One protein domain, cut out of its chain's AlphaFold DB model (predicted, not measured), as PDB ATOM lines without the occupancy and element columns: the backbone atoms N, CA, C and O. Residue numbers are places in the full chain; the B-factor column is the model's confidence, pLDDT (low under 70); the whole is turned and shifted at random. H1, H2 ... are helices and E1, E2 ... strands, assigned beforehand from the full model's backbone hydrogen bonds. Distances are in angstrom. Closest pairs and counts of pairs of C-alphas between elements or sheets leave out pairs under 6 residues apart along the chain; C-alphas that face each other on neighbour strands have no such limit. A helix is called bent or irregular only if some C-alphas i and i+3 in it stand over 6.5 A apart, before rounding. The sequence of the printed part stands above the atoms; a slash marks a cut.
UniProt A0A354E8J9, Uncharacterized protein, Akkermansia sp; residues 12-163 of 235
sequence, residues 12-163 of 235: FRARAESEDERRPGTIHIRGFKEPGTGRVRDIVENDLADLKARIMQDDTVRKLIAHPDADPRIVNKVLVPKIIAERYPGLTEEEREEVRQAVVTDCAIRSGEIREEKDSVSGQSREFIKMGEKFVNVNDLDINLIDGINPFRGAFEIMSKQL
ATOM      1  N   PHE A  12     -47.292 -14.466 -37.991       84.75
ATOM      2  CA  PHE A  12     -46.589 -13.371 -37.324       84.75
ATOM      3  C   PHE A  12     -46.794 -12.075 -38.102       84.75
ATOM      4  O   PHE A  12     -46.686 -12.067 -39.329       84.75
ATOM      5  N   ARG A  13     -47.116 -10.996 -37.391       84.69
ATOM      6  CA  ARG A  13     -47.325  -9.662 -37.968       84.69
ATOM      7  C   ARG A  13     -46.580  -8.606 -37.175       84.69
ATOM      8  O   ARG A  13     -46.394  -8.736 -35.961       84.69
ATOM      9  N   ALA A  14     -46.185  -7.542 -37.863       84.12
ATOM     10  CA  ALA A  14     -45.707  -6.341 -37.210       84.12
ATOM     11  C   ALA A  14     -46.842  -5.760 -36.370       84.12
ATOM     12  O   ALA A  14     -47.990  -5.662 -36.808       84.12
ATOM     13  N   ARG A  15     -46.540  -5.374 -35.133       80.38
ATOM     14  CA  ARG A  15     -47.517  -4.653 -34.322       80.38
ATOM     15  C   ARG A  15     -47.678  -3.222 -34.851       80.38
ATOM     16  O   ARG A  15     -46.715  -2.460 -34.829       80.38
ATOM     17  N   ALA A  16     -48.897  -2.867 -35.258       68.62
ATOM     18  CA  ALA A  16     -49.280  -1.487 -35.554       68.62
ATOM     19  C   ALA A  16     -49.377  -0.644 -34.266       68.62
ATOM     20  O   ALA A  16     -49.669  -1.174 -33.194       68.62
ATOM     21  N   GLU A  17     -49.146   0.670 -34.366       54.28
ATOM     22  CA  GLU A  17     -49.289   1.603 -33.233       54.28
ATOM     23  C   GLU A  17     -50.752   1.779 -32.781       54.28
ATOM     24  O   GLU A  17     -51.001   2.118 -31.627       54.28
ATOM     25  N   SER A  18     -51.723   1.496 -33.657       53.72
ATOM     26  CA  SER A  18     -53.157   1.465 -33.346       53.72
ATOM     27  C   SER A  18     -53.635   0.028 -33.099       53.72
ATOM     28  O   SER A  18     -53.427  -0.846 -33.939       53.72
ATOM     29  N   GLU A  19     -54.291  -0.217 -31.962       54.47
ATOM     30  CA  GLU A  19     -54.551  -1.546 -31.374       54.47
ATOM     31  C   GLU A  19     -55.554  -2.485 -32.094       54.47
ATOM     32  O   GLU A  19     -55.838  -3.565 -31.576       54.47
ATOM     33  N   ASP A  20     -56.063  -2.167 -33.285       50.06
ATOM     34  CA  ASP A  20     -57.382  -2.678 -33.707       50.06
ATOM     35  C   ASP A  20     -57.452  -3.882 -34.672       50.06
ATOM     36  O   ASP A  20     -58.516  -4.173 -35.210       50.06
ATOM     37  N   GLU A  21     -56.394  -4.680 -34.857       51.62
ATOM     38  CA  GLU A  21     -56.494  -5.907 -35.681       51.62
ATOM     39  C   GLU A  21     -55.975  -7.180 -34.998       51.62
ATOM     40  O   GLU A  21     -55.204  -7.962 -35.554       51.62
ATOM     41  N   ARG A  22     -56.445  -7.461 -33.777       56.47
ATOM     42  CA  ARG A  22     -56.200  -8.767 -33.138       56.47
ATOM     43  C   ARG A  22     -57.088  -9.841 -33.770       56.47
ATOM     44  O   ARG A  22     -58.225 -10.057 -33.362       56.47
ATOM     45  N   ARG A  23     -56.560 -10.523 -34.789       60.72
ATOM     46  CA  ARG A  23     -57.196 -11.706 -35.388       60.72
ATOM     47  C   ARG A  23     -56.777 -12.973 -34.631       60.72
ATOM     48  O   ARG A  23     -55.581 -13.138 -34.375       60.72
ATOM     49  N   PRO A  24     -57.709 -13.896 -34.329       62.72
ATOM     50  CA  PRO A  24     -57.365 -15.207 -33.780       62.72
ATOM     51  C   PRO A  24     -56.292 -15.907 -34.630       62.72
ATOM     52  O   PRO A  24     -56.364 -15.888 -35.860       62.72
ATOM     53  N   GLY A  25     -55.276 -16.486 -33.986       70.56
ATOM     54  CA  GLY A  25     -54.156 -17.155 -34.666       70.56
ATOM     55  C   GLY A  25     -53.070 -16.225 -35.230       70.56
ATOM     56  O   GLY A  25     -52.143 -16.704 -35.883       70.56
ATOM     57  N   THR A  26     -53.145 -14.909 -34.985       78.62
ATOM     58  CA  THR A  26     -52.107 -13.946 -35.392       78.62
ATOM     59  C   THR A  26     -51.392 -13.350 -34.182       78.62
ATOM     60  O   THR A  26     -52.009 -12.690 -33.349       78.62
ATOM     61  N   ILE A  27     -50.074 -13.537 -34.112       82.94
ATOM     62  CA  ILE A  27     -49.222 -12.984 -33.058       82.94
ATOM     63  C   ILE A  27     -48.574 -11.697 -33.574       82.94
ATOM     64  O   ILE A  27     -47.872 -11.702 -34.588       82.94
ATOM     65  N   HIS A  28     -48.804 -10.599 -32.858       86.06
ATOM     66  CA  HIS A  28     -48.268  -9.283 -33.198       86.06
ATOM     67  C   HIS A  28     -47.000  -9.003 -32.397       86.06
ATOM     68  O   HIS A  28     -47.021  -9.061 -31.170       86.06
ATOM     69  N   ILE A  29     -45.914  -8.665 -33.087       88.25
ATOM     70  CA  ILE A  29     -44.591  -8.487 -32.485       88.25
ATOM     71  C   ILE A  29     -44.094  -7.078 -32.795       88.25
ATOM     72  O   ILE A  29     -44.093  -6.632 -33.948       88.25
ATOM     73  N   ARG A  30     -43.663  -6.349 -31.763       88.25
ATOM     74  CA  ARG A  30     -43.088  -5.013 -31.935       88.25
ATOM     75  C   ARG A  30     -41.739  -5.105 -32.651       88.25
ATOM     76  O   ARG A  30     -40.890  -5.916 -32.287       88.25
ATOM     77  N   GLY A  31     -41.550  -4.256 -33.662       85.69
ATOM     78  CA  GLY A  31     -40.310  -4.190 -34.445       85.69
ATOM     79  C   GLY A  31     -40.099  -5.357 -35.415       85.69
ATOM     80  O   GLY A  31     -39.029  -5.440 -36.017       85.69
ATOM     81  N   PHE A  32     -41.087  -6.244 -35.570       90.88
ATOM     82  CA  PHE A  32     -41.030  -7.329 -36.543       90.88
ATOM     83  C   PHE A  32     -41.117  -6.782 -37.969       90.88
ATOM     84  O   PHE A  32     -41.993  -5.973 -38.277       90.88
ATOM     85  N   LYS A  33     -40.209  -7.225 -38.833       90.94
ATOM     86  CA  LYS A  33     -40.184  -6.895 -40.253       90.94
ATOM     87  C   LYS A  33     -40.953  -7.949 -41.035       90.94
ATOM     88  O   LYS A  33     -40.572  -9.117 -41.063       90.94
ATOM     89  N   GLU A  34     -42.040  -7.520 -41.663       88.94
ATOM     90  CA  GLU A  34     -42.828  -8.395 -42.524       88.94
ATOM     91  C   GLU A  34     -42.143  -8.617 -43.878       88.94
ATOM     92  O   GLU A  34     -41.466  -7.712 -44.360       88.94
ATOM     93  N   PRO A  35     -42.357  -9.781 -44.520       89.31
ATOM     94  CA  PRO A  35     -41.881 -10.059 -45.873       89.31
ATOM     95  C   PRO A  35     -42.293  -8.992 -46.904       89.31
ATOM     96  O   PRO A  35     -43.428  -8.983 -47.399       89.31
ATOM     97  N   GLY A  36     -41.363  -8.114 -47.274       87.88
ATOM     98  CA  GLY A  36     -41.619  -7.003 -48.186       87.88
ATOM     99  C   GLY A  36     -41.728  -7.460 -49.642       87.88
ATOM    100  O   GLY A  36     -42.622  -7.039 -50.385       87.88
ATOM    101  N   THR A  37     -40.865  -8.391 -50.055       94.06
ATOM    102  CA  THR A  37     -40.773  -8.848 -51.450       94.06
ATOM    103  C   THR A  37     -41.453 -10.199 -51.671       94.06
ATOM    104  O   THR A  37     -41.656 -10.979 -50.740       94.06
ATOM    105  N   GLY A  38     -41.826 -10.493 -52.924       92.94
ATOM    106  CA  GLY A  38     -42.384 -11.804 -53.287       92.94
ATOM    107  C   GLY A  38     -41.411 -12.939 -52.968       92.94
ATOM    108  O   GLY A  38     -41.799 -13.932 -52.372       92.94
ATOM    109  N   ARG A  39     -40.118 -12.718 -53.230       93.00
ATOM    110  CA  ARG A  39     -39.058 -13.682 -52.924       93.00
ATOM    111  C   ARG A  39     -38.964 -13.998 -51.430       93.00
ATOM    112  O   ARG A  39     -38.816 -15.161 -51.072       93.00
ATOM    113  N   VAL A  40     -39.041 -12.991 -50.555       94.56
ATOM    114  CA  VAL A  40     -39.019 -13.223 -49.100       94.56
ATOM    115  C   VAL A  40     -40.274 -13.963 -48.645       94.56
ATOM    116  O   VAL A  40     -40.163 -14.884 -47.839       94.56
ATOM    117  N   ARG A  41     -41.450 -13.618 -49.187       93.25
ATOM    118  CA  ARG A  41     -42.700 -14.343 -48.903       93.25
ATOM    119  C   ARG A  41     -42.591 -15.817 -49.270       93.25
ATOM    120  O   ARG A  41     -42.873 -16.658 -48.424       93.25
ATOM    121  N   ASP A  42     -42.085 -16.118 -50.463       91.31
ATOM    122  CA  ASP A  42     -41.912 -17.496 -50.925       91.31
ATOM    123  C   ASP A  42     -40.995 -18.295 -49.987       91.31
ATOM    124  O   ASP A  42     -41.327 -19.421 -49.615       91.31
ATOM    125  N   ILE A  43     -39.882 -17.694 -49.542       92.19
ATOM    126  CA  ILE A  43     -38.953 -18.315 -48.585       92.19
ATOM    127  C   ILE A  43     -39.638 -18.569 -47.236       92.19
ATOM    128  O   ILE A  43     -39.483 -19.642 -46.652       92.19
ATOM    129  N   VAL A  44     -40.373 -17.583 -46.716       90.50
ATOM    130  CA  VAL A  44     -41.018 -17.671 -45.398       90.50
ATOM    131  C   VAL A  44     -42.181 -18.664 -45.391       90.50
ATOM    132  O   VAL A  44     -42.395 -19.331 -44.381       90.50
ATOM    133  N   GLU A  45     -42.911 -18.797 -46.496       87.31
ATOM    134  CA  GLU A  45     -44.066 -19.693 -46.591       87.31
ATOM    135  C   GLU A  45     -43.670 -21.133 -46.943       87.31
ATOM    136  O   GLU A  45     -44.208 -22.071 -46.354       87.31
ATOM    137  N   ASN A  46     -42.715 -21.325 -47.859       87.75
ATOM    138  CA  ASN A  46     -42.433 -22.644 -48.436       87.75
ATOM    139  C   ASN A  46     -41.109 -23.251 -47.956       87.75
ATOM    140  O   ASN A  46     -41.032 -24.456 -47.711       87.75
ATOM    141  N   ASP A  47     -40.077 -22.427 -47.762       90.44
ATOM    142  CA  ASP A  47     -38.716 -22.924 -47.515       90.44
ATOM    143  C   ASP A  47     -38.290 -22.839 -46.043       90.44
ATOM    144  O   ASP A  47     -37.205 -23.295 -45.664       90.44
ATOM    145  N   LEU A  48     -39.136 -22.276 -45.177       88.00
ATOM    146  CA  LEU A  48     -38.793 -22.017 -43.781       88.00
ATOM    147  C   LEU A  48     -38.416 -23.302 -43.028       88.00
ATOM    148  O   LEU A  48     -37.517 -23.283 -42.190       88.00
ATOM    149  N   ALA A  49     -39.060 -24.430 -43.337       85.38
ATOM    150  CA  ALA A  49     -38.728 -25.725 -42.746       85.38
ATOM    151  C   ALA A  49     -37.324 -26.224 -43.151       85.38
ATOM    152  O   ALA A  49     -36.561 -26.657 -42.284       85.38
ATOM    153  N   ASP A  50     -36.952 -26.113 -44.433       85.69
ATOM    154  CA  ASP A  50     -35.608 -26.468 -44.924       85.69
ATOM    155  C   ASP A  50     -34.543 -25.543 -44.324       85.69
ATOM    156  O   ASP A  50     -33.495 -26.002 -43.866       85.69
ATOM    157  N   LEU A  51     -34.834 -24.241 -44.244       90.69
ATOM    158  CA  LEU A  51     -33.929 -23.269 -43.637       90.69
ATOM    159  C   LEU A  51     -33.655 -23.591 -42.159       90.69
ATOM    160  O   LEU A  51     -32.498 -23.578 -41.739       90.69
ATOM    161  N   LYS A  52     -34.685 -23.946 -41.379       87.69
ATOM    162  CA  LYS A  52     -34.510 -24.394 -39.984       87.69
ATOM    163  C   LYS A  52     -33.627 -25.627 -39.891       87.69
ATOM    164  O   LYS A  52     -32.718 -25.660 -39.063       87.69
ATOM    165  N   ALA A  53     -33.877 -26.623 -40.740       84.69
ATOM    166  CA  ALA A  53     -33.092 -27.849 -40.756       84.69
ATOM    167  C   ALA A  53     -31.612 -27.554 -41.036       84.69
ATOM    168  O   ALA A  53     -30.746 -28.049 -40.318       84.69
ATOM    169  N   ARG A  54     -31.318 -26.679 -42.006       88.94
ATOM    170  CA  ARG A  54     -29.948 -26.236 -42.309       88.94
ATOM    171  C   ARG A  54     -29.288 -25.532 -41.132       88.94
ATOM    172  O   ARG A  54     -28.167 -25.883 -40.782       88.94
ATOM    173  N   ILE A  55     -29.987 -24.589 -40.497       89.56
ATOM    174  CA  ILE A  55     -29.471 -23.883 -39.318       89.56
ATOM    175  C   ILE A  55     -29.139 -24.876 -38.199       89.56
ATOM    176  O   ILE A  55     -28.079 -24.791 -37.589       89.56
ATOM    177  N   MET A  56     -30.013 -25.853 -37.954       82.88
ATOM    178  CA  MET A  56     -29.793 -26.871 -36.928       82.88
ATOM    179  C   MET A  56     -28.685 -27.874 -37.265       82.88
ATOM    180  O   MET A  56     -28.120 -28.476 -36.352       82.88
ATOM    181  N   GLN A  57     -28.402 -28.101 -38.546       83.56
ATOM    182  CA  GLN A  57     -27.342 -29.003 -38.996       83.56
ATOM    183  C   GLN A  57     -25.961 -28.342 -38.987       83.56
ATOM    184  O   GLN A  57     -24.965 -29.061 -38.957       83.56
ATOM    185  N   ASP A  58     -25.888 -27.009 -38.965       87.62
ATOM    186  CA  ASP A  58     -24.621 -26.285 -38.904       87.62
ATOM    187  C   ASP A  58     -23.838 -26.616 -37.619       87.62
ATOM    188  O   ASP A  58     -24.318 -26.459 -36.491       87.62
ATOM    189  N   ASP A  59     -22.600 -27.083 -37.783       83.56
ATOM    190  CA  ASP A  59     -21.756 -27.531 -36.672       83.56
ATOM    191  C   ASP A  59     -21.423 -26.412 -35.680       83.56
ATOM    192  O   ASP A  59     -21.260 -26.671 -34.483       83.56
ATOM    193  N   THR A  60     -21.301 -25.171 -36.153       85.25
ATOM    194  CA  THR A  60     -21.001 -24.017 -35.300       85.25
ATOM    195  C   THR A  60     -22.222 -23.647 -34.465       85.25
ATOM    196  O   THR A  60     -22.107 -23.466 -33.250       85.25
ATOM    197  N   VAL A  61     -23.399 -23.619 -35.092       87.31
ATOM    198  CA  VAL A  61     -24.688 -23.405 -34.427       87.31
ATOM    199  C   VAL A  61     -24.932 -24.483 -33.368       87.31
ATOM    200  O   VAL A  61     -25.208 -24.150 -32.215       87.31
ATOM    201  N   ARG A  62     -24.736 -25.766 -33.698       83.31
ATOM    202  CA  ARG A  62     -24.895 -26.888 -32.752       83.31
ATOM    203  C   ARG A  62     -23.992 -26.766 -31.528       83.31
ATOM    204  O   ARG A  62     -24.454 -26.990 -30.411       83.31
ATOM    205  N   LYS A  63     -22.720 -26.401 -31.721       79.69
ATOM    206  CA  LYS A  63     -21.764 -26.200 -30.617       79.69
ATOM    207  C   LYS A  63     -22.183 -25.056 -29.697       79.69
ATOM    208  O   LYS A  63     -22.104 -25.211 -28.484       79.69
ATOM    209  N   LEU A  64     -22.645 -23.938 -30.258       82.00
ATOM    210  CA  LEU A  64     -23.098 -22.793 -29.464       82.00
ATOM    211  C   LEU A  64     -24.399 -23.089 -28.721       82.00
ATOM    212  O   LEU A  64     -24.485 -22.799 -27.537       82.00
ATOM    213  N   ILE A  65     -25.385 -23.716 -29.367       79.00
ATOM    214  CA  ILE A  65     -26.652 -24.074 -28.708       79.00
ATOM    215  C   ILE A  65     -26.420 -25.052 -27.551       79.00
ATOM    216  O   ILE A  65     -27.117 -24.974 -26.542       79.00
ATOM    217  N   ALA A  66     -25.450 -25.960 -27.686       74.31
ATOM    218  CA  ALA A  66     -25.090 -26.899 -26.632       74.31
ATOM    219  C   ALA A  66     -24.343 -26.242 -25.456       74.31
ATOM    220  O   ALA A  66     -24.231 -26.853 -24.394       74.31
ATOM    221  N   HIS A  67     -23.806 -25.030 -25.634       74.75
ATOM    222  CA  HIS A  67     -23.005 -24.350 -24.626       74.75
ATOM    223  C   HIS A  67     -23.903 -23.527 -23.677       74.75
ATOM    224  O   HIS A  67     -24.552 -22.585 -24.132       74.75
ATOM    225  N   PRO A  68     -23.912 -23.806 -22.353       70.94
ATOM    226  CA  PRO A  68     -24.831 -23.166 -21.400       70.94
ATOM    227  C   PRO A  68     -24.766 -21.634 -21.361       70.94
ATOM    228  O   PRO A  68     -25.800 -20.986 -21.225       70.94
ATOM    229  N   ASP A  69     -23.569 -21.062 -21.527       76.69
ATOM    230  CA  ASP A  69     -23.355 -19.604 -21.465       76.69
ATOM    231  C   ASP A  69     -23.253 -18.941 -22.847       76.69
ATOM    232  O   ASP A  69     -22.790 -17.806 -22.955       76.69
ATOM    233  N   ALA A  70     -23.599 -19.646 -23.930       80.06
ATOM    234  CA  ALA A  70     -23.570 -19.016 -25.245       80.06
ATOM    235  C   ALA A  70     -24.645 -17.930 -25.328       80.06
ATOM    236  O   ALA A  70     -25.823 -18.202 -25.094       80.06
ATOM    237  N   ASP A  71     -24.249 -16.713 -25.712       83.75
ATOM    238  CA  ASP A  71     -25.209 -15.644 -25.984       83.75
ATOM    239  C   ASP A  71     -26.066 -16.035 -27.205       83.75
ATOM    240  O   ASP A  71     -25.526 -16.160 -28.315       83.75
ATOM    241  N   PRO A  72     -27.397 -16.201 -27.047       86.56
ATOM    242  CA  PRO A  72     -28.295 -16.538 -28.150       86.56
ATOM    243  C   PRO A  72     -28.204 -15.567 -29.328       86.56
ATOM    244  O   PRO A  72     -28.420 -15.959 -30.477       86.56
ATOM    245  N   ARG A  73     -27.819 -14.311 -29.070       88.25
ATOM    246  CA  ARG A  73     -27.657 -13.293 -30.109       88.25
ATOM    247  C   ARG A  73     -26.568 -13.649 -31.109       88.25
ATOM    248  O   ARG A  73     -26.688 -13.262 -32.265       88.25
ATOM    249  N   ILE A  74     -25.543 -14.414 -30.731       86.06
ATOM    250  CA  ILE A  74     -24.510 -14.855 -31.680       86.06
ATOM    251  C   ILE A  74     -25.143 -15.746 -32.753       86.06
ATOM    252  O   ILE A  74     -24.924 -15.542 -33.948       86.06
ATOM    253  N   VAL A  75     -25.991 -16.695 -32.355       88.56
ATOM    254  CA  VAL A  75     -26.719 -17.535 -33.313       88.56
ATOM    255  C   VAL A  75     -27.700 -16.672 -34.110       88.56
ATOM    256  O   VAL A  75     -27.619 -16.626 -35.337       88.56
ATOM    257  N   ASN A  76     -28.560 -15.921 -33.421       90.62
ATOM    258  CA  ASN A  76     -29.689 -15.218 -34.034       90.62
ATOM    259  C   ASN A  76     -29.289 -14.044 -34.939       90.62
ATOM    260  O   ASN A  76     -29.976 -13.794 -35.927       90.62
ATOM    261  N   LYS A  77     -28.217 -13.311 -34.611       88.62
ATOM    262  CA  LYS A  77     -27.782 -12.087 -35.314       88.62
ATOM    263  C   LYS A  77     -26.531 -12.262 -36.164       88.62
ATOM    264  O   LYS A  77     -26.257 -11.394 -36.984       88.62
ATOM    265  N   VAL A  78     -25.769 -13.343 -35.986       90.69
ATOM    266  CA  VAL A  78     -24.527 -13.556 -36.749       90.69
ATOM    267  C   VAL A  78     -24.609 -14.809 -37.604       90.69
ATOM    268  O   VAL A  78     -24.388 -14.729 -38.809       90.69
ATOM    269  N   LEU A  79     -24.929 -15.964 -37.017       90.94
ATOM    270  CA  LEU A  79     -24.884 -17.230 -37.757       90.94
ATOM    271  C   LEU A  79     -26.095 -17.429 -38.661       90.94
ATOM    272  O   LEU A  79     -25.920 -17.755 -39.830       90.94
ATOM    273  N   VAL A  80     -27.305 -17.173 -38.162       93.12
ATOM    274  CA  VAL A  80     -28.528 -17.299 -38.967       93.12
ATOM    275  C   VAL A  80     -28.462 -16.418 -40.227       93.12
ATOM    276  O   VAL A  80     -28.667 -16.961 -41.312       93.12
ATOM    277  N   PRO A  81     -28.088 -15.120 -40.164       93.25
ATOM    278  CA  PRO A  81     -27.898 -14.315 -41.373       93.25
ATOM    279  C   PRO A  81     -26.864 -14.887 -42.345       93.25
ATOM    280  O   PRO A  81     -27.108 -14.887 -43.548       93.25
ATOM    281  N   LYS A  82     -25.729 -15.403 -41.852       92.94
ATOM    282  CA  LYS A  82     -24.706 -16.020 -42.714       92.94
ATOM    283  C   LYS A  82     -25.260 -17.230 -43.467       92.94
ATOM    284  O   LYS A  82     -25.135 -17.288 -44.684       92.94
ATOM    285  N   ILE A  83     -25.954 -18.125 -42.765       94.00
ATOM    286  CA  ILE A  83     -26.574 -19.320 -43.356       94.00
ATOM    287  C   ILE A  83     -27.647 -18.934 -44.384       94.00
ATOM    288  O   ILE A  83     -27.726 -19.535 -45.455       94.00
ATOM    289  N   ILE A  84     -28.448 -17.897 -44.106       95.06
ATOM    290  CA  ILE A  84     -29.427 -17.363 -45.066       95.06
ATOM    291  C   ILE A  84     -28.722 -16.820 -46.315       95.06
ATOM    292  O   ILE A  84     -29.164 -17.106 -47.425       95.06
ATOM    293  N   ALA A  85     -27.628 -16.068 -46.156       94.12
ATOM    294  CA  ALA A  85     -26.881 -15.493 -47.274       94.12
ATOM    295  C   ALA A  85     -26.231 -16.565 -48.166       94.12
ATOM    296  O   ALA A  85     -26.221 -16.425 -49.387       94.12
ATOM    297  N   GLU A  86     -25.726 -17.643 -47.566       94.12
ATOM    298  CA  GLU A  86     -25.182 -18.797 -48.291       94.12
ATOM    299  C   GLU A  86     -26.275 -19.560 -49.048       94.12
ATOM    300  O   GLU A  86     -26.071 -19.984 -50.188       94.12
ATOM    301  N   ARG A  87     -27.452 -19.730 -48.432       94.31
ATOM    302  CA  ARG A  87     -28.573 -20.467 -49.028       94.31
ATOM    303  C   ARG A  87     -29.274 -19.687 -50.137       94.31
ATOM    304  O   ARG A  87     -29.634 -20.278 -51.153       94.31
ATOM    305  N   TYR A  88     -29.472 -18.389 -49.940       94.56
ATOM    306  CA  TYR A  88     -30.194 -17.505 -50.850       94.56
ATOM    307  C   TYR A  88     -29.281 -16.354 -51.285       94.56
ATOM    308  O   TYR A  88     -29.457 -15.211 -50.846       94.56
ATOM    309  N   PRO A  89     -28.304 -16.622 -52.168       92.56
ATOM    310  CA  PRO A  89     -27.431 -15.575 -52.668       92.56
ATOM    311  C   PRO A  89     -28.250 -14.492 -53.383       92.56
ATOM    312  O   PRO A  89     -29.246 -14.765 -54.063       92.56
ATOM    313  N   GLY A  90     -27.839 -13.238 -53.212       90.38
ATOM    314  CA  GLY A  90     -28.494 -12.086 -53.831       90.38
ATOM    315  C   GLY A  90     -29.741 -11.573 -53.108       90.38
ATOM    316  O   GLY A  90     -30.443 -10.754 -53.688       90.38
ATOM    317  N   LEU A  91     -30.039 -12.036 -51.887       93.50
ATOM    318  CA  LEU A  91     -30.918 -11.276 -50.993       93.50
ATOM    319  C   LEU A  91     -30.214  -9.993 -50.543       93.50
ATOM    320  O   LEU A  91     -29.026 -10.008 -50.200       93.50
ATOM    321  N   THR A  92     -30.961  -8.894 -50.513       94.69
ATOM    322  CA  THR A  92     -30.495  -7.644 -49.906       94.69
ATOM    323  C   THR A  92     -30.341  -7.789 -48.387       94.69
ATOM    324  O   THR A  92     -30.798  -8.762 -47.786       94.69
ATOM    325  N   GLU A  93     -29.681  -6.822 -47.741       91.19
ATOM    326  CA  GLU A  93     -29.585  -6.791 -46.272       91.19
ATOM    327  C   GLU A  93     -30.967  -6.815 -45.613       91.19
ATOM    328  O   GLU A  93     -31.186  -7.529 -44.639       91.19
ATOM    329  N   GLU A  94     -31.905  -6.053 -46.172       92.31
ATOM    330  CA  GLU A  94     -33.253  -5.922 -45.638       92.31
ATOM    331  C   GLU A  94     -34.054  -7.212 -45.783       92.31
ATOM    332  O   GLU A  94     -34.554  -7.727 -44.785       92.31
ATOM    333  N   GLU A  95     -34.085  -7.791 -46.983       94.44
ATOM    334  CA  GLU A  95     -34.746  -9.076 -47.224       94.44
ATOM    335  C   GLU A  95     -34.157 -10.184 -46.348       94.44
ATOM    336  O   GLU A  95     -34.868 -11.046 -45.834       94.44
ATOM    337  N   ARG A  96     -32.838 -10.166 -46.140       96.00
ATOM    338  CA  ARG A  96     -32.183 -11.130 -45.259       96.00
ATOM    339  C   ARG A  96     -32.591 -10.940 -43.800       96.00
ATOM    340  O   ARG A  96     -32.777 -11.939 -43.106       96.00
ATOM    341  N   GLU A  97     -32.732  -9.702 -43.333       93.44
ATOM    342  CA  GLU A  97     -33.225  -9.421 -41.982       93.44
ATOM    343  C   GLU A  97     -34.685  -9.859 -41.812       93.44
ATOM    344  O   GLU A  97     -35.013 -10.444 -40.782       93.44
ATOM    345  N   GLU A  98     -35.543  -9.660 -42.816       94.31
ATOM    346  CA  GLU A  98     -36.927 -10.165 -42.819       94.31
ATOM    347  C   GLU A  98     -36.965 -11.696 -42.672       94.31
ATOM    348  O   GLU A  98     -37.611 -12.222 -41.761       94.31
ATOM    349  N   VAL A  99     -36.201 -12.426 -43.497       95.69
ATOM    350  CA  VAL A  99     -36.102 -13.897 -43.404       95.69
ATOM    351  C   VAL A  99     -35.546 -14.329 -42.044       95.69
ATOM    352  O   VAL A  99     -36.057 -15.270 -41.431       95.69
ATOM    353  N   ARG A 100     -34.513 -13.641 -41.542       95.25
ATOM    354  CA  ARG A 100     -33.894 -13.923 -40.238       95.25
ATOM    355  C   ARG A 100     -34.905 -13.769 -39.103       95.25
ATOM    356  O   ARG A 100     -34.990 -14.647 -38.247       95.25
ATOM    357  N   GLN A 101     -35.671 -12.681 -39.092       94.19
ATOM    358  CA  GLN A 101     -36.696 -12.452 -38.077       94.19
ATOM    359  C   GLN A 101     -37.801 -13.498 -38.153       94.19
ATOM    360  O   GLN A 101     -38.187 -14.027 -37.112       94.19
ATOM    361  N   ALA A 102     -38.259 -13.845 -39.357       92.69
ATOM    362  CA  ALA A 102     -39.282 -14.865 -39.550       92.69
ATOM    363  C   ALA A 102     -38.832 -16.232 -39.010       92.69
ATOM    364  O   ALA A 102     -39.549 -16.842 -38.217       92.69
ATOM    365  N   VAL A 103     -37.626 -16.693 -39.364       91.94
ATOM    366  CA  VAL A 103     -37.138 -18.012 -38.926       91.94
ATOM    367  C   VAL A 103     -36.868 -18.065 -37.423       91.94
ATOM    368  O   VAL A 103     -37.265 -19.028 -36.769       91.94
ATOM    369  N   VAL A 104     -36.245 -17.028 -36.852       91.25
ATOM    370  CA  VAL A 104     -35.936 -16.971 -35.413       91.25
ATOM    371  C   VAL A 104     -37.220 -16.891 -34.584       91.25
ATOM    372  O   VAL A 104     -37.354 -17.621 -33.603       91.25
ATOM    373  N   THR A 105     -38.177 -16.058 -35.002       90.81
ATOM    374  CA  THR A 105     -39.491 -15.917 -34.351       90.81
ATOM    375  C   THR A 105     -40.261 -17.224 -34.374       90.81
ATOM    376  O   THR A 105     -40.736 -17.681 -33.334       90.81
ATOM    377  N   ASP A 106     -40.347 -17.854 -35.544       88.00
ATOM    378  CA  ASP A 106     -41.073 -19.105 -35.695       88.00
ATOM    379  C   ASP A 106     -40.480 -20.202 -34.803       88.00
ATOM    380  O   ASP A 106     -41.206 -20.856 -34.055       88.00
ATOM    381  N   CYS A 107     -39.152 -20.338 -34.786       84.88
ATOM    382  CA  CYS A 107     -38.476 -21.289 -33.913       84.88
ATOM    383  C   CYS A 107     -38.686 -20.982 -32.422       84.88
ATOM    384  O   CYS A 107     -38.995 -21.895 -31.657       84.88
ATOM    385  N   ALA A 108     -38.563 -19.721 -32.000       84.25
ATOM    386  CA  ALA A 108     -38.716 -19.329 -30.598       84.25
ATOM    387  C   ALA A 108     -40.137 -19.565 -30.068       84.25
ATOM    388  O   ALA A 108     -40.300 -20.003 -28.932       84.25
ATOM    389  N   ILE A 109     -41.153 -19.281 -30.886       81.88
ATOM    390  CA  ILE A 109     -42.558 -19.357 -30.476       81.88
ATOM    391  C   ILE A 109     -43.100 -20.780 -30.610       81.88
ATOM    392  O   ILE A 109     -43.773 -21.254 -29.699       81.88
ATOM    393  N   ARG A 110     -42.791 -21.497 -31.699       77.38
ATOM    394  CA  ARG A 110     -43.302 -22.866 -31.908       77.38
ATOM    395  C   ARG A 110     -42.588 -23.926 -31.081       77.38
ATOM    396  O   ARG A 110     -43.161 -24.983 -30.851       77.38
ATOM    397  N   SER A 111     -41.360 -23.665 -30.629       67.25
ATOM    398  CA  SER A 111     -40.749 -24.490 -29.574       67.25
ATOM    399  C   SER A 111     -41.361 -24.228 -28.195       67.25
ATOM    400  O   SER A 111     -41.064 -24.950 -27.245       67.25
ATOM    401  N   GLY A 112     -42.195 -23.193 -28.087       66.25
ATOM    402  CA  GLY A 112     -42.851 -22.765 -26.874       66.25
ATOM    403  C   GLY A 112     -44.215 -23.388 -26.616       66.25
ATOM    404  O   GLY A 112     -44.886 -23.891 -27.515       66.25
ATOM    405  N   GLU A 113     -44.653 -23.300 -25.363       68.75
ATOM    406  CA  GLU A 113     -46.037 -23.575 -24.966       68.75
ATOM    407  C   GLU A 113     -46.807 -22.254 -24.899       68.75
ATOM    408  O   GLU A 113     -46.366 -21.321 -24.222       68.75
ATOM    409  N   ILE A 114     -47.968 -22.179 -25.552       70.94
ATOM    410  CA  ILE A 114     -48.899 -21.062 -25.362       70.94
ATOM    411  C   ILE A 114     -49.903 -21.445 -24.284       70.94
ATOM    412  O   ILE A 114     -50.499 -22.521 -24.331       70.94
ATOM    413  N   ARG A 115     -50.076 -20.562 -23.303       71.06
ATOM    414  CA  ARG A 115     -51.061 -20.709 -22.234       71.06
ATOM    415  C   ARG A 115     -51.982 -19.505 -22.238       71.06
ATOM    416  O   ARG A 115     -51.523 -18.366 -22.200       71.06
ATOM    417  N   GLU A 116     -53.277 -19.774 -22.273       71.19
ATOM    418  CA  GLU A 116     -54.304 -18.761 -22.074       71.19
ATOM    419  C   GLU A 116     -54.677 -18.742 -20.591       71.19
ATOM    420  O   GLU A 116     -55.043 -19.770 -20.018       71.19
ATOM    421  N   GLU A 117     -54.572 -17.577 -19.962       67.12
ATOM    422  CA  GLU A 117     -55.028 -17.353 -18.599       67.12
ATOM    423  C   GLU A 117     -56.186 -16.357 -18.628       67.12
ATOM    424  O   GLU A 117     -56.055 -15.225 -19.100       67.12
ATOM    425  N   LYS A 118     -57.349 -16.788 -18.137       62.56
ATOM    426  CA  LYS A 118     -58.502 -15.903 -17.974       62.56
ATOM    427  C   LYS A 118     -58.384 -15.180 -16.648       62.56
ATOM    428  O   LYS A 118     -58.379 -15.808 -15.594       62.56
ATOM    429  N   ASP A 119     -58.318 -13.858 -16.714       57.94
ATOM    430  CA  ASP A 119     -58.362 -13.014 -15.532       57.94
ATOM    431  C   ASP A 119     -59.743 -13.143 -14.872       57.94
ATOM    432  O   ASP A 119     -60.760 -12.702 -15.415       57.94
ATOM    433  N   SER A 120     -59.776 -13.765 -13.693       56.06
ATOM    434  CA  SER A 120     -60.991 -14.016 -12.911       56.06
ATOM    435  C   SER A 120     -61.724 -12.740 -12.478       56.06
ATOM    436  O   SER A 120     -62.875 -12.826 -12.056       56.06
ATOM    437  N   VAL A 121     -61.074 -11.573 -12.549       56.59
ATOM    438  CA  VAL A 121     -61.619 -10.284 -12.093       56.59
ATOM    439  C   VAL A 121     -62.094  -9.428 -13.268       56.59
ATOM    440  O   VAL A 121     -63.160  -8.824 -13.185       56.59
ATOM    441  N   SER A 122     -61.331  -9.376 -14.365       58.62
ATOM    442  CA  SER A 122     -61.669  -8.549 -15.539       58.62
ATOM    443  C   SER A 122     -62.376  -9.309 -16.666       58.62
ATOM    444  O   SER A 122     -62.897  -8.686 -17.590       58.62
ATOM    445  N   GLY A 123     -62.384 -10.646 -16.625       57.94
ATOM    446  CA  GLY A 123     -62.907 -11.495 -17.699       57.94
ATOM    447  C   GLY A 123     -62.075 -11.453 -18.986       57.94
ATOM    448  O   GLY A 123     -62.457 -12.083 -19.973       57.94
ATOM    449  N   GLN A 124     -60.951 -10.727 -18.999       59.22
ATOM    450  CA  GLN A 124     -60.058 -10.641 -20.149       59.22
ATOM    451  C   GLN A 124     -59.135 -11.864 -20.195       59.22
ATOM    452  O   GLN A 124     -58.461 -12.193 -19.217       59.22
ATOM    453  N   SER A 125     -59.081 -12.523 -21.351       63.91
ATOM    454  CA  SER A 125     -58.078 -13.549 -21.634       63.91
ATOM    455  C   SER A 125     -56.725 -12.885 -21.892       63.91
ATOM    456  O   SER A 125     -56.593 -12.065 -22.803       63.91
ATOM    457  N   ARG A 126     -55.710 -13.239 -21.099       73.56
ATOM    458  CA  ARG A 126     -54.306 -12.925 -21.377       73.56
ATOM    459  C   ARG A 126     -53.628 -14.176 -21.912       73.56
ATOM    460  O   ARG A 126     -53.656 -15.230 -21.285       73.56
ATOM    461  N   GLU A 127     -53.006 -14.050 -23.072       77.31
ATOM    462  CA  GLU A 127     -52.216 -15.123 -23.662       77.31
ATOM    463  C   GLU A 127     -50.744 -14.928 -23.296       77.31
ATOM    464  O   GLU A 127     -50.185 -13.834 -23.427       77.31
ATOM    465  N   PHE A 128     -50.105 -16.001 -22.845       81.25
ATOM    466  CA  PHE A 128     -48.684 -16.052 -22.537       81.25
ATOM    467  C   PHE A 128     -48.003 -17.082 -23.428       81.25
ATOM    468  O   PHE A 128     -48.520 -18.179 -23.634       81.25
ATOM    469  N   ILE A 129     -46.809 -16.752 -23.912       81.38
ATOM    470  CA  ILE A 129     -45.947 -17.674 -24.651       81.38
ATOM    471  C   ILE A 129     -44.737 -17.984 -23.788       81.38
ATOM    472  O   ILE A 129     -44.015 -17.086 -23.340       81.38
ATOM    473  N   LYS A 130     -44.496 -19.274 -23.571       81.56
ATOM    474  CA  LYS A 130     -43.246 -19.762 -23.005       81.56
ATOM    475  C   LYS A 130     -42.218 -19.887 -24.123       81.56
ATOM    476  O   LYS A 130     -42.357 -20.769 -24.951       81.56
ATOM    477  N   MET A 131     -41.180 -19.062 -24.148       79.44
ATOM    478  CA  MET A 131     -40.090 -19.158 -25.127       79.44
ATOM    479  C   MET A 131     -38.788 -19.511 -24.402       79.44
ATOM    480  O   MET A 131     -38.202 -18.686 -23.689       79.44
ATOM    481  N   GLY A 132     -38.344 -20.763 -24.533       75.69
ATOM    482  CA  GLY A 132     -37.289 -21.314 -23.681       75.69
ATOM    483  C   GLY A 132     -37.723 -21.343 -22.208       75.69
ATOM    484  O   GLY A 132     -38.737 -21.945 -21.871       75.69
ATOM    485  N   GLU A 133     -36.974 -20.666 -21.333       74.38
ATOM    486  CA  GLU A 133     -37.290 -20.550 -19.894       74.38
ATOM    487  C   GLU A 133     -38.143 -19.316 -19.551       74.38
ATOM    488  O   GLU A 133     -38.537 -19.130 -18.401       74.38
ATOM    489  N   LYS A 134     -38.409 -18.432 -20.522       76.44
ATOM    490  CA  LYS A 134     -39.126 -17.172 -20.283       76.44
ATOM    491  C   LYS A 134     -40.611 -17.333 -20.564       76.44
ATOM    492  O   LYS A 134     -40.980 -17.834 -21.619       76.44
ATOM    493  N   PHE A 135     -41.446 -16.825 -19.664       81.06
ATOM    494  CA  PHE A 135     -42.878 -16.639 -19.888       81.06
ATOM    495  C   PHE A 135     -43.137 -15.170 -20.202       81.06
ATOM    496  O   PHE A 135     -42.811 -14.300 -19.395       81.06
ATOM    497  N   VAL A 136     -43.673 -14.893 -21.389       82.06
ATOM    498  CA  VAL A 136     -43.872 -13.528 -21.890       82.06
ATOM    499  C   VAL A 136     -45.319 -13.363 -22.322       82.06
ATOM    500  O   VAL A 136     -45.873 -14.233 -22.990       82.06
ATOM    501  N   ASN A 137     -45.939 -12.253 -21.928       82.56
ATOM    502  CA  ASN A 137     -47.269 -11.890 -22.405       82.56
ATOM    503  C   ASN A 137     -47.197 -11.661 -23.919       82.56
ATOM    504  O   ASN A 137     -46.314 -10.941 -24.385       82.56
ATOM    505  N   VAL A 138     -48.129 -12.231 -24.685       80.56
ATOM    506  CA  VAL A 138     -48.227 -12.004 -26.138       80.56
ATOM    507  C   VAL A 138     -48.256 -10.509 -26.450       80.56
ATOM    508  O   VAL A 138     -47.695 -10.060 -27.448       80.56
ATOM    509  N   ASN A 139     -48.852  -9.716 -25.557       78.94
ATOM    510  CA  ASN A 139     -48.941  -8.279 -25.719       78.94
ATOM    511  C   ASN A 139     -47.634  -7.521 -25.476       78.94
ATOM    512  O   ASN A 139     -47.579  -6.346 -25.811       78.94
ATOM    513  N   ASP A 140     -46.593  -8.146 -24.945       82.81
ATOM    514  CA  ASP A 140     -45.308  -7.496 -24.665       82.81
ATOM    515  C   ASP A 140     -44.183  -8.050 -25.555       82.81
ATOM    516  O   ASP A 140     -42.999  -7.833 -25.293       82.81
ATOM    517  N   LEU A 141     -44.543  -8.771 -26.624       86.62
ATOM    518  CA  LEU A 141     -43.585  -9.339 -27.565       86.62
ATOM    519  C   LEU A 141     -42.864  -8.255 -28.375       86.62
ATOM    520  O   LEU A 141     -43.476  -7.440 -29.070       86.62
ATOM    521  N   ASP A 142     -41.537  -8.317 -28.330       87.44
ATOM    522  CA  ASP A 142     -40.609  -7.449 -29.052       87.44
ATOM    523  C   ASP A 142     -39.538  -8.306 -29.731       87.44
ATOM    524  O   ASP A 142     -39.054  -9.286 -29.151       87.44
ATOM    525  N   ILE A 143     -39.140  -7.933 -30.947       88.69
ATOM    526  CA  ILE A 143     -38.140  -8.684 -31.709       88.69
ATOM    527  C   ILE A 143     -36.802  -8.819 -30.965       88.69
ATOM    528  O   ILE A 143     -36.173  -9.875 -31.007       88.69
ATOM    529  N   ASN A 144     -36.397  -7.809 -30.192       87.50
ATOM    530  CA  ASN A 144     -35.156  -7.845 -29.419       87.50
ATOM    531  C   ASN A 144     -35.221  -8.847 -28.261       87.50
ATOM    532  O   ASN A 144     -34.198  -9.417 -27.869       87.50
ATOM    533  N   LEU A 145     -36.417  -9.063 -27.704       87.38
ATOM    534  CA  LEU A 145     -36.636 -10.078 -26.681       87.38
ATOM    535  C   LEU A 145     -36.507 -11.479 -27.286       87.38
ATOM    536  O   LEU A 145     -35.833 -12.326 -26.695       87.38
ATOM    537  N   ILE A 146     -37.087 -11.691 -28.471       87.69
ATOM    538  CA  ILE A 146     -36.985 -12.946 -29.229       87.69
ATOM    539  C   ILE A 146     -35.519 -13.233 -29.583       87.69
ATOM    540  O   ILE A 146     -35.032 -14.339 -29.365       87.69
ATOM    541  N   ASP A 147     -34.776 -12.222 -30.034       86.62
ATOM    542  CA  ASP A 147     -33.357 -12.351 -30.376       86.62
ATOM    543  C   ASP A 147     -32.469 -12.737 -29.181       86.62
ATOM    544  O   ASP A 147     -31.386 -13.294 -29.369       86.62
ATOM    545  N   GLY A 148     -32.920 -12.461 -27.955       85.00
ATOM    546  CA  GLY A 148     -32.260 -12.856 -26.710       85.00
ATOM    547  C   GLY A 148     -32.666 -14.235 -26.183       85.00
ATOM    548  O   GLY A 148     -32.308 -14.576 -25.054       85.00
ATOM    549  N   ILE A 149     -33.440 -15.010 -26.943       83.88
ATOM    550  CA  ILE A 149     -33.843 -16.377 -26.610       83.88
ATOM    551  C   ILE A 149     -33.148 -17.329 -27.579       83.88
ATOM    552  O   ILE A 149     -33.023 -17.032 -28.762       83.88
ATOM    553  N   ASN A 150     -32.680 -18.479 -27.086       82.81
ATOM    554  CA  ASN A 150     -32.164 -19.537 -27.949       82.81
ATOM    555  C   ASN A 150     -33.352 -20.282 -28.579       82.81
ATOM    556  O   ASN A 150     -34.002 -21.067 -27.881       82.81
ATOM    557  N   PRO A 151     -33.643 -20.071 -29.874       73.69
ATOM    558  CA  PRO A 151     -34.876 -20.558 -30.475       73.69
ATOM    559  C   PRO A 151     -34.791 -22.052 -30.841       73.69
ATOM    560  O   PRO A 151     -35.783 -22.659 -31.229       73.69
ATOM    561  N   PHE A 152     -33.610 -22.664 -30.694       73.44
ATOM    562  CA  PHE A 152     -33.329 -24.057 -31.043       73.44
ATOM    563  C   PHE A 152     -33.092 -24.948 -29.818       73.44
ATOM    564  O   PHE A 152     -32.799 -26.136 -29.964       73.44
ATOM    565  N   ARG A 153     -33.223 -24.404 -28.601       69.50
ATOM    566  CA  ARG A 153     -32.968 -25.148 -27.362       69.50
ATOM    567  C   ARG A 153     -33.877 -26.372 -27.217       69.50
ATOM    568  O   ARG A 153     -33.373 -27.454 -26.939       69.50
ATOM    569  N   GLY A 154     -35.176 -26.236 -27.493       65.69
ATOM    570  CA  GLY A 154     -36.109 -27.372 -27.453       65.69
ATOM    571  C   GLY A 154     -35.726 -28.483 -28.439       65.69
ATOM    572  O   GLY A 154     -35.795 -29.667 -28.118       65.69
ATOM    573  N   ALA A 155     -35.218 -28.112 -29.616       61.72
ATOM    574  CA  ALA A 155     -34.742 -29.074 -30.600       61.72
ATOM    575  C   ALA A 155     -33.434 -29.755 -30.160       61.72
ATOM    576  O   ALA A 155     -33.283 -30.963 -30.335       61.72
ATOM    577  N   PHE A 156     -32.517 -29.023 -29.515       62.56
ATOM    578  CA  PHE A 156     -31.359 -29.621 -28.850       62.56
ATOM    579  C   PHE A 156     -31.767 -30.581 -27.733       62.56
ATOM    580  O   PHE A 156     -31.176 -31.643 -27.640       62.56
ATOM    581  N   GLU A 157     -32.776 -30.267 -26.919       64.44
ATOM    582  CA  GLU A 157     -33.256 -31.160 -25.856       64.44
ATOM    583  C   GLU A 157     -33.865 -32.458 -26.405       64.44
ATOM    584  O   GLU A 157     -33.686 -33.529 -25.826       64.44
ATOM    585  N   ILE A 158     -34.548 -32.397 -27.549       60.22
ATOM    586  CA  ILE A 158     -35.038 -33.593 -28.247       60.22
ATOM    587  C   ILE A 158     -33.862 -34.397 -28.819       60.22
ATOM    588  O   ILE A 158     -33.794 -35.611 -28.625       60.22
ATOM    589  N   MET A 159     -32.906 -33.732 -29.477       54.25
ATOM    590  CA  MET A 159     -31.713 -34.390 -30.017       54.25
ATOM    591  C   MET A 159     -30.815 -34.964 -28.913       54.25
ATOM    592  O   MET A 159     -30.277 -36.052 -29.074       54.25
ATOM    593  N   SER A 160     -30.659 -34.282 -27.777       54.78
ATOM    594  CA  SER A 160     -29.812 -34.705 -26.655       54.78
ATOM    595  C   SER A 160     -30.357 -35.940 -25.955       54.78
ATOM    596  O   SER A 160     -29.572 -36.788 -25.544       54.78
ATOM    597  N   LYS A 161     -31.683 -36.112 -25.925       62.75
ATOM    598  CA  LYS A 161     -32.325 -37.365 -25.497       62.75
ATOM    599  C   LYS A 161     -32.016 -38.543 -26.427       62.75
ATOM    600  O   LYS A 161     -32.046 -39.683 -25.980       62.75
ATOM    601  N   GLN A 162     -31.717 -38.282 -27.700       53.16
ATOM    602  CA  GLN A 162     -31.302 -39.298 -28.675       53.16
ATOM    603  C   GLN A 162     -29.774 -39.486 -28.726       53.16
ATOM    604  O   GLN A 162     -29.288 -40.460 -29.304       53.16
ATOM    605  N   LEU A 163     -29.000 -38.577 -28.124       53.50
ATOM    606  CA  LEU A 163     -27.541 -38.642 -28.074       53.50
ATOM    607  C   LEU A 163     -27.083 -39.620 -26.983       53.50
ATOM    608  O   LEU A 163     -27.521 -39.574 -25.837       53.50
TER     609      LEU A 163
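AT A GLANCE: This is residues 12 to 163 of the 235 residues of an uncharacterized protein of Akkermansia sp (UniProt A0A354E8J9). What shape do the atoms make? H4 runs through the middle of a cluster of helices, with H1a, the first arm of the bent helix H1, and H3 and short H5 packed on it and H2 beyond H3; from the end of H4 a narrow sheet, E3 E4 E5, reaches away, and residues 119 to 124 at its tip stick out. A small pair of strands, E1 and E2, lies beside H4, and H6 lies at another edge of the cluster. What is it built of? The printed part has 152 residues, with six named helices and five named strands in the order E1 E2 H1 H2 H3 H4 E3 E4 E5 H5 H6; the class is mixed, helices and strands, with one sheet E3 - E4 - E5, antiparallel, and the parallel pair E1 and E2. How large is it? It is compact, with a radius of gyration of the C-alphas of 16.1 A and spans of 50 by 39 by 24 A.

HOW THE PARTS SIT: Where do the first strands stand? E1, residues 12 to 14, and E2, residues 26 to 29, are parallel neighbours at 45 degrees, with N 13 and O 27 3.0 A apart, within hydrogen-bond range. The closest C-alphas of E1 and H4, residues 93 to 110, are those of Phe 12 and Ala 102, 7.8 A apart. How does the first helix run? H1, residues 38 to 57, was assigned as one helix by its hydrogen bonds but is bent, with C-alphas 46 and 49 7.5 A apart; its arms, H1a, residues 38 to 46, and H1b, residues 49 to 57, are about perpendicular at 75 degrees. H1a touches residues 95 to 103 of H4 at a shallow tilt of 20 degrees, the same way, closest at the C-alphas of Val 40 and Glu 95, 6.2 A. H1b only just touches H4, with 3 pairs of C-alphas within 8 A, the closest being Lys 52 and Val 103, 7.0 A. Which helices come next? H2, residues 59 to 65, and H3, residues 72 to 87, form a helical hairpin at a shallow tilt of 25 degrees, closest at the C-alphas of Val 61 and Val 75, 6.3 A. H3 touches H4 at a steep tilt of 57 degrees, opposite ways, closest at the C-alphas of Pro 81 and Arg 100, 6.1 A. H5, residues 143 to 147, touches H4, closest at the C-alphas of Thr 105 and Ile 146, 6.4 A, while H6, residues 153 to 162, is near H4, with 6 pairs of C-alphas within 10 A. How is the sheet made? E3, residues 113 to 118, E4, residues 125 to 131, and E5, residues 134 to 137, form a meander, each strand the antiparallel neighbour of the one before, with N 115 and O 128 2.9 A apart and N 129 and O 136 2.8 A apart, within hydrogen-bond range. H4 only grazes this sheet with its residues 105 to 110; the closest C-alphas of H4 and E4 are those of Ala 108 and Met 131, 5.6 A. Each O i to N i+4 pair is within hydrogen-bond range in H1a, H1b, H2, H4 and H5, against 10 of 12 in H3 and 5 of 6 in H6.

IN THESE COORDINATES: Where does the first element begin? C-alpha 12 of E1 is at (-46.589, -13.371, -37.324). How long are the longer elements? From first to last C-alpha, H4 measures 25.6 A, H3 21.2 A, E4 19.2 A and E3 16.2 A. H3 is neither bent nor irregular, but only just: C-alphas 77 and 80 are 6.4 A apart, with a kink of 27 degrees near residue 79. Where does the last element end? C-alpha 162 of H6 is at (-31.302, -39.298, -28.675).

THE WHOLE: How far does it reach? The two C-alphas farthest apart are those of Pro 89 and Val 121, 53.3 A. Is it continuous? The printed part has no cut, and the link E1 to E2, with 11 residues between them, is long. Where is confidence low? The mean pLDDT of the printed part is 80.6, with 32 residues under 70: residues 16 to 24, 111 to 113, 117 to 125 and 153 to 163.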